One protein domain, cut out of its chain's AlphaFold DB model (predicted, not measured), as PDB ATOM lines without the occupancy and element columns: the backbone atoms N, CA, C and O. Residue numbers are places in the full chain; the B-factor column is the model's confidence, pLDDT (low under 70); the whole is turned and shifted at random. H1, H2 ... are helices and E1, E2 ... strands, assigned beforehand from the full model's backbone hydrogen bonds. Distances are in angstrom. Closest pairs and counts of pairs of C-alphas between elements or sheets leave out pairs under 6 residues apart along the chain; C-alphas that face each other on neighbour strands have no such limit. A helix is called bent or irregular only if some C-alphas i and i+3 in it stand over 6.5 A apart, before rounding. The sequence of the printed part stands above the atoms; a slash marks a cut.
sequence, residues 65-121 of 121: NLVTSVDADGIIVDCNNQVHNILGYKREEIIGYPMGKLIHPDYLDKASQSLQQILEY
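Overview. This is residues 65 to 121 of the 121 residues of the protein "PAS domain S-box protein" of Methanohalophilus sp. RSK (UniProt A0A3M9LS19). A small hairpin of two short strands, E1 and E2, lies between two short helices, H1 and H2, on one side and one longer helix, H3, on the other. Few contacts join these named parts: H3 is apart from each of the other four, and residues 95 to 104 lead across from H2 to it. The printed part has 57 residues, with two named strands and then three named helices in the order E1, E2, H1, H2, H3. The sheet has the order E1 - E2 and is antiparallel, and the class is mixed, helices and strands. The whole is compact, with a radius of gyration of the C-alphas of 11.4 A, and its outline is rounded, with spans of 30 by 23 by 19 A.

Along the chain. E1 is residues 68 to 70, 6.5 A from first to last C-alpha, and begins at C-alpha 68 at (17.985, 65.247, 87.872). E2 is residues 76 to 79, 7.5 A long. H1 follows with residues 82 to 87, 7.9 A long, and then H2 with residues 91 to 94, 5.6 A long. H3 is residues 105 to 119, 22.0 A long, from C-alpha 105 at (28.869, 77.975, 95.861) to C-alpha 119 at (31.334, 63.358, 79.649). H3 is irregular: C-alphas 106 and 109 are 7.3 A apart.

Arrangement. E1 and E2 form a hairpin over a tight link, and their directions are antiparallel at 163 degrees. Across it the C-alphas of Thr 68 and Cys 79 face each other at 4.2 A. N 69 and O 78 are within hydrogen-bond range at 2.8 A, as are N 77 and O 69 at 2.8 A. The closest C-alphas of E2 and H2 are those of Cys 79 and Arg 91, 6.5 A apart. H1 and H2 are close but not clearly touching, with the C-alphas of Val 83 and Arg 91 closest at 6.8 A. E1 and H1 are only just apart, at 8.3 A. H3 touches no helix and is apart from both strands. Each O i to N i+4 pair in H1 is within hydrogen-bond range, 9 of 11 are in H3, and H2 is too short for such a pair.

Size, cuts and confidence. The C-alphas farthest apart, those of Gly 88 and Tyr 121, are 32.6 A apart. The printed part has no cut and ends at the chain's last residue, Tyr 121. No link is long; that from H2 to H3, with 10 residues, is short but not tight. The mean pLDDT of the printed part is 85.1, and residue 121 alone is under 70.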
ATOM      1  N   ASN A  65      15.714  59.725  96.609       75.69
ATOM      2  CA  ASN A  65      16.749  60.702  96.319       75.69
ATOM      3  C   ASN A  65      16.308  61.633  95.189       75.69
ATOM      4  O   ASN A  65      15.604  61.228  94.266       75.69
ATOM      5  N   LEU A  66      16.792  62.873  95.237       82.38
ATOM      6  CA  LEU A  66      16.669  63.818  94.136       82.38
ATOM      7  C   LEU A  66      17.409  63.274  92.904       82.38
ATOM      8  O   LEU A  66      18.633  63.148  92.934       82.38
ATOM      9  N   VAL A  67      16.680  62.979  91.828       83.88
ATOM     10  CA  VAL A  67      17.260  62.598  90.532       83.88
ATOM     11  C   VAL A  67      16.975  63.701  89.526       83.88
ATOM     12  O   VAL A  67      15.835  64.139  89.371       83.88
ATOM     13  N   THR A  68      18.029  64.173  88.865       87.50
ATOM     14  CA  THR A  68      17.985  65.247  87.872       87.50
ATOM     15  C   THR A  68      18.900  64.879  86.714       87.50
ATOM     16  O   THR A  68      20.023  64.427  86.931       87.50
ATOM     17  N   SER A  69      18.413  65.063  85.494       88.50
ATOM     18  CA  SER A  69      19.187  64.887  84.268       88.50
ATOM     19  C   SER A  69      19.630  66.249  83.770       88.50
ATOM     20  O   SER A  69      18.818  67.173  83.686       88.50
ATOM     21  N   VAL A  70      20.907  66.362  83.420       90.31
ATOM     22  CA  VAL A  70      21.501  67.579  82.864       90.31
ATOM     23  C   VAL A  70      22.097  67.303  81.489       90.31
ATOM     24  O   VAL A  70      22.511  66.177  81.212       90.31
ATOM     25  N   ASP A  71      22.124  68.315  80.628       89.31
ATOM     26  CA  ASP A  71      22.879  68.262  79.377       89.31
ATOM     27  C   ASP A  71      24.387  68.486  79.609       89.31
ATOM     28  O   ASP A  71      24.853  68.654  80.740       89.31
ATOM     29  N   ALA A  72      25.162  68.479  78.521       86.88
ATOM     30  CA  ALA A  72      26.610  68.684  78.570       86.88
ATOM     31  C   ALA A  72      27.015  70.075  79.099       86.88
ATOM     32  O   ALA A  72      28.116  70.227  79.624       86.88
ATOM     33  N   ASP A  73      26.123  71.064  79.005       85.00
ATOM     34  CA  ASP A  73      26.323  72.420  79.520       85.00
ATOM     35  C   ASP A  73      25.844  72.560  80.984       85.00
ATOM     36  O   ASP A  73      25.937  73.634  81.587       85.00
ATOM     37  N   GLY A  74      25.350  71.474  81.590       86.88
ATOM     38  CA  GLY A  74      24.850  71.447  82.961       86.88
ATOM     39  C   GLY A  74      23.451  72.051  83.124       86.88
ATOM     40  O   GLY A  74      23.071  72.420  84.242       86.88
ATOM     41  N   ILE A  75      22.683  72.181  82.041       90.75
ATOM     42  CA  ILE A  75      21.293  72.639  82.059       90.75
ATOM     43  C   ILE A  75      20.369  71.469  82.381       90.75
ATOM     44  O   ILE A  75      20.494  70.391  81.809       90.75
ATOM     45  N   ILE A  76      19.420  71.675  83.295       91.38
ATOM     46  CA  ILE A  76      18.473  70.640  83.721       91.38
ATOM     47  C   ILE A  76      17.480  70.341  82.593       91.38
ATOM     48  O   ILE A  76      16.704  71.208  82.190       91.38
ATOM     49  N   VAL A  77      17.479  69.095  82.121       91.06
ATOM     50  CA  VAL A  77      16.584  68.588  81.067       91.06
ATOM     51  C   VAL A  77      15.396  67.831  81.661       91.06
ATOM     52  O   VAL A  77      14.300  67.873  81.110       91.06
ATOM     53  N   ASP A  78      15.597  67.152  82.793       88.69
ATOM     54  CA  ASP A  78      14.571  66.350  83.464       88.69
ATOM     55  C   ASP A  78      14.826  66.306  84.984       88.69
ATOM     56  O   ASP A  78      15.966  66.435  85.436       88.69
ATOM     57  N   CYS A  79      13.781  66.116  85.787       88.31
ATOM     58  CA  CYS A  79      13.880  65.883  87.222       88.31
ATOM     59  C   CYS A  79      12.700  65.073  87.777       88.31
ATOM     60  O   CYS A  79      11.544  65.331  87.447       88.31
ATOM     61  N   ASN A  80      12.966  64.167  88.713       86.56
ATOM     62  CA  ASN A  80      11.918  63.488  89.476       86.56
ATOM     63  C   ASN A  80      11.137  64.497  90.363       86.56
ATOM     64  O   ASN A  80      11.719  65.454  90.877       86.56
ATOM     65  N   ASN A  81       9.846  64.252  90.614       83.69
ATOM     66  CA  ASN A  81       8.999  64.868  91.646       83.69
ATOM     67  C   ASN A  81       9.652  65.123  93.021       83.69
ATOM     68  O   ASN A  81       9.219  66.035  93.732       83.69
ATOM     69  N   GLN A  82      10.713  64.406  93.412       85.12
ATOM     70  CA  GLN A  82      11.461  64.733  94.638       85.12
ATOM     71  C   GLN A  82      12.061  66.144  94.651       85.12
ATOM     72  O   GLN A  82      12.330  66.679  95.727       85.12
ATOM     73  N   VAL A  83      12.229  66.783  93.489       86.81
ATOM     74  CA  VAL A  83      12.598  68.204  93.386       86.81
ATOM     75  C   VAL A  83      11.666  69.097  94.198       86.81
ATOM     76  O   VAL A  83      12.138  69.974  94.922       86.81
ATOM     77  N   HIS A  84      10.364  68.815  94.165       85.50
ATOM     78  CA  HIS A  84       9.386  69.576  94.927       85.50
ATOM     79  C   HIS A  84       9.511  69.314  96.425       85.50
ATOM     80  O   HIS A  84       9.502  70.250  97.220       85.50
ATOM     81  N   ASN A  85       9.699  68.055  96.813       83.12
ATOM     82  CA  ASN A  85       9.756  67.667  98.220       83.12
ATOM     83  C   ASN A  85      11.041  68.141  98.919       83.12
ATOM     84  O   ASN A  85      11.001  68.492 100.095       83.12
ATOM     85  N   ILE A  86      12.176  68.130  98.212       83.62
ATOM     86  CA  ILE A  86      13.500  68.417  98.784       83.62
ATOM     87  C   ILE A  86      13.883  69.886  98.597       83.62
ATOM     88  O   ILE A  86      14.346  70.521  99.542       83.62
ATOM     89  N   LEU A  87      13.717  70.427  97.385       84.31
ATOM     90  CA  LEU A  87      14.150  71.788  97.049       84.31
ATOM     91  C   LEU A  87      12.998  72.804  97.060       84.31
ATOM     92  O   LEU A  87      13.259  74.003  97.057       84.31
ATOM     93  N   GLY A  88      11.739  72.355  97.079       85.75
ATOM     94  CA  GLY A  88      10.556  73.224  97.108       85.75
ATOM     95  C   GLY A  88      10.123  73.771  95.745       85.75
ATOM     96  O   GLY A  88       9.032  74.328  95.637       85.75
ATOM     97  N   TYR A  89      10.932  73.589  94.701       86.06
ATOM     98  CA  TYR A  89      10.615  74.048  93.349       86.06
ATOM     99  C   TYR A  89       9.718  73.062  92.612       86.06
ATOM    100  O   TYR A  89       9.804  71.852  92.814       86.06
ATOM    101  N   LYS A  90       8.869  73.557  91.718       86.12
ATOM    102  CA  LYS A  90       8.174  72.697  90.763       86.12
ATOM    103  C   LYS A  90       9.103  72.329  89.617       86.12
ATOM    104  O   LYS A  90      10.003  73.087  89.258       86.12
ATOM    105  N   ARG A  91       8.834  71.182  88.999       85.75
ATOM    106  CA  ARG A  91       9.567  70.702  87.827       85.75
ATOM    107  C   ARG A  91       9.632  71.770  86.735       85.75
ATOM    108  O   ARG A  91      10.713  72.090  86.262       85.75
ATOM    109  N   GLU A  92       8.510  72.399  86.400       88.19
ATOM    110  CA  GLU A  92       8.448  73.388  85.314       88.19
ATOM    111  C   GLU A  92       9.274  74.653  85.593       88.19
ATOM    112  O   GLU A  92       9.609  75.381  84.664       88.19
ATOM    113  N   GLU A  93       9.600  74.927  86.858       87.69
ATOM    114  CA  GLU A  93      10.357  76.113  87.263       87.69
ATOM    115  C   GLU A  93      11.867  75.926  87.111       87.69
ATOM    116  O   GLU A  93      12.587  76.914  86.988       87.69
ATOM    117  N   ILE A  94      12.348  74.681  87.126       88.81
ATOM    118  CA  ILE A  94      13.783  74.371  87.100       88.81
ATOM    119  C   ILE A  94      14.243  73.723  85.796       88.81
ATOM    120  O   ILE A  94      15.440  73.694  85.524       88.81
ATOM    121  N   ILE A  95      13.325  73.216  84.974       91.12
ATOM    122  CA  ILE A  95      13.666  72.718  83.638       91.12
ATOM    123  C   ILE A  95      14.206  73.893  82.812       91.12
ATOM    124  O   ILE A  95      13.594  74.958  82.742       91.12
ATOM    125  N   GLY A  96      15.384  73.719  82.213       89.00
ATOM    126  CA  GLY A  96      16.106  74.775  81.503       89.00
ATOM    127  C   GLY A  96      16.964  75.684  82.393       89.00
ATOM    128  O   GLY A  96      17.653  76.561  81.868       89.00
ATOM    129  N   TYR A  97      16.974  75.494  83.718       89.56
ATOM    130  CA  TYR A  97      17.894  76.216  84.596       89.56
ATOM    131  C   TYR A  97      19.259  75.519  84.682       89.56
ATOM    132  O   TYR A  97      19.333  74.289  84.689       89.56
ATOM    133  N   PRO A  98      20.355  76.289  84.804       88.56
ATOM    134  CA  PRO A  98      21.665  75.721  85.082       88.56
ATOM    135  C   PRO A  98      21.681  75.105  86.482       88.56
ATOM    136  O   PRO A  98      21.417  75.793  87.473       88.56
ATOM    137  N   MET A  99      22.061  73.828  86.567       86.44
ATOM    138  CA  MET A  99      22.138  73.067  87.818       86.44
ATOM    139  C   MET A  99      22.992  73.771  88.879       86.44
ATOM    140  O   MET A  99      22.656  73.770  90.062       86.44
ATOM    141  N   GLY A 100      24.055  74.462  88.457       84.00
ATOM    142  CA  GLY A 100      24.928  75.224  89.352       84.00
ATOM    143  C   GLY A 100      24.213  76.304  90.178       84.00
ATOM    144  O   GLY A 100      24.704  76.671  91.233       84.00
ATOM    145  N   LYS A 101      23.032  76.792  89.777       84.06
ATOM    146  CA  LYS A 101      22.266  77.743  90.606       84.06
ATOM    147  C   LYS A 101      21.562  77.098  91.800       84.06
ATOM    148  O   LYS A 101      21.216  77.809  92.739       84.06
ATOM    149  N   LEU A 102      21.335  75.786  91.760       81.75
ATOM    150  CA  LEU A 102      20.727  75.025  92.855       81.75
ATOM    151  C   LEU A 102      21.778  74.512  93.851       81.75
ATOM    152  O   LEU A 102      21.439  74.121  94.965       81.75
ATOM    153  N   ILE A 103      23.053  74.517  93.455       83.69
ATOM    154  CA  ILE A 103      24.175  74.025  94.251       83.69
ATOM    155  C   ILE A 103      24.790  75.186  95.038       83.69
ATOM    156  O   ILE A 103      24.994  76.282  94.520       83.69
ATOM    157  N   HIS A 104      25.109  74.940  96.308       82.94
ATOM    158  CA  HIS A 104      25.803  75.923  97.137       82.94
ATOM    159  C   HIS A 104      27.192  76.256  96.540       82.94
ATOM    160  O   HIS A 104      27.891  75.324  96.133       82.94
ATOM    161  N   PRO A 105      27.635  77.534  96.525       83.25
ATOM    162  CA  PRO A 105      28.869  77.975  95.861       83.25
ATOM    163  C   PRO A 105      30.108  77.124  96.165       83.25
ATOM    164  O   PRO A 105      30.853  76.766  95.259       83.25
ATOM    165  N   ASP A 106      30.271  76.720  97.426       87.69
ATOM    166  CA  ASP A 106      31.396  75.899  97.905       87.69
ATOM    167  C   ASP A 106      31.494  74.501  97.259       87.69
ATOM    168  O   ASP A 106      32.503  73.810  97.404       87.69
ATOM    169  N   TYR A 107      30.441  74.055  96.570       83.50
ATOM    170  CA  TYR A 107      30.353  72.740  95.937       83.50
ATOM    171  C   TYR A 107      30.324  72.805  94.406       83.50
ATOM    172  O   TYR A 107      30.289  71.753  93.765       83.50
ATOM    173  N   LEU A 108      30.380  74.001  93.808       83.56
ATOM    174  CA  LEU A 108      30.350  74.171  92.351       83.56
ATOM    175  C   LEU A 108      31.550  73.517  91.667       83.56
ATOM    176  O   LEU A 108      31.374  72.791  90.690       83.56
ATOM    177  N   ASP A 109      32.749  73.697  92.225       86.44
ATOM    178  CA  ASP A 109      33.972  73.112  91.671       86.44
ATOM    179  C   ASP A 109      33.882  71.582  91.641       86.44
ATOM    180  O   ASP A 109      34.141  70.956  90.615       86.44
ATOM    181  N   LYS A 110      33.412  70.975  92.738       86.19
ATOM    182  CA  LYS A 110      33.200  69.522  92.813       86.19
ATOM    183  C   LYS A 110      32.149  69.044  91.815       86.19
ATOM    184  O   LYS A 110      32.349  68.018  91.176       86.19
ATOM    185  N   ALA A 111      31.043  69.773  91.674       83.38
ATOM    186  CA  ALA A 111      29.983  69.414  90.737       83.38
ATOM    187  C   ALA A 111      30.469  69.452  89.279       83.38
ATOM    188  O   ALA A 111      30.186  68.533  88.514       83.38
ATOM    189  N   SER A 112      31.250  70.475  88.914       83.25
ATOM    190  CA  SER A 112      31.821  70.604  87.569       83.25
ATOM    191  C   SER A 112      32.811  69.483  87.233       83.25
ATOM    192  O   SER A 112      32.760  68.935  86.134       83.25
ATOM    193  N   GLN A 113      33.647  69.075  88.195       85.44
ATOM    194  CA  GLN A 113      34.583  67.959  88.032       85.44
ATOM    195  C   GLN A 113      33.853  66.632  87.809       85.44
ATOM    196  O   GLN A 113      34.203  65.885  86.897       85.44
ATOM    197  N   SER A 114      32.807  66.356  88.595       83.81
ATOM    198  CA  SER A 114      31.994  65.148  88.417       83.81
ATOM    199  C   SER A 114      31.314  65.108  87.047       83.81
ATOM    200  O   SER A 114      31.258  64.051  86.427       83.81
ATOM    201  N   LEU A 115      30.816  66.249  86.555       83.69
ATOM    202  CA  LEU A 115      30.198  66.327  85.230       83.69
ATOM    203  C   LEU A 115      31.217  66.058  84.113       83.69
ATOM    204  O   LEU A 115      30.925  65.296  83.196       83.69
ATOM    205  N   GLN A 116      32.424  66.625  84.216       84.38
ATOM    206  CA  GLN A 116      33.506  66.373  83.256       84.38
ATOM    207  C   GLN A 116      33.884  64.889  83.193       84.38
ATOM    208  O   GLN A 116      34.003  64.344  82.102       84.38
ATOM    209  N   GLN A 117      33.982  64.210  84.340       85.19
ATOM    210  CA  GLN A 117      34.283  62.774  84.378       85.19
ATOM    211  C   GLN A 117      33.223  61.910  83.684       85.19
ATOM    212  O   GLN A 117      33.563  60.866  83.133       85.19
ATOM    213  N   ILE A 118      31.952  62.320  83.717       83.38
ATOM    214  CA  ILE A 118      30.855  61.600  83.053       83.38
ATOM    215  C   ILE A 118      30.892  61.823  81.536       83.38
ATOM    216  O   ILE A 118      30.605  60.898  80.790       83.38
ATOM    217  N   LEU A 119      31.246  63.029  81.078       78.62
ATOM    218  CA  LEU A 119      31.334  63.358  79.649       78.62
ATOM    219  C   LEU A 119      32.583  62.777  78.964       78.62
ATOM    220  O   LEU A 119      32.598  62.646  77.742       78.62
ATOM    221  N   GLU A 120      33.633  62.463  79.725       77.00
ATOM    222  CA  GLU A 120      34.867  61.848  79.212       77.00
ATOM    223  C   GLU A 120      34.781  60.317  79.036       77.00
ATOM    224  O   GLU A 120      35.714  59.724  78.489       77.00
ATOM    225  N   TYR A 121      33.686  59.680  79.470       56.22
ATOM    226  CA  TYR A 121      33.435  58.237  79.344       56.22
ATOM    227  C   TYR A 121      32.399  57.927  78.256       56.22
ATOM    228  O   TYR A 121      32.650  56.996  77.455       56.22
TER     229      TYR A 121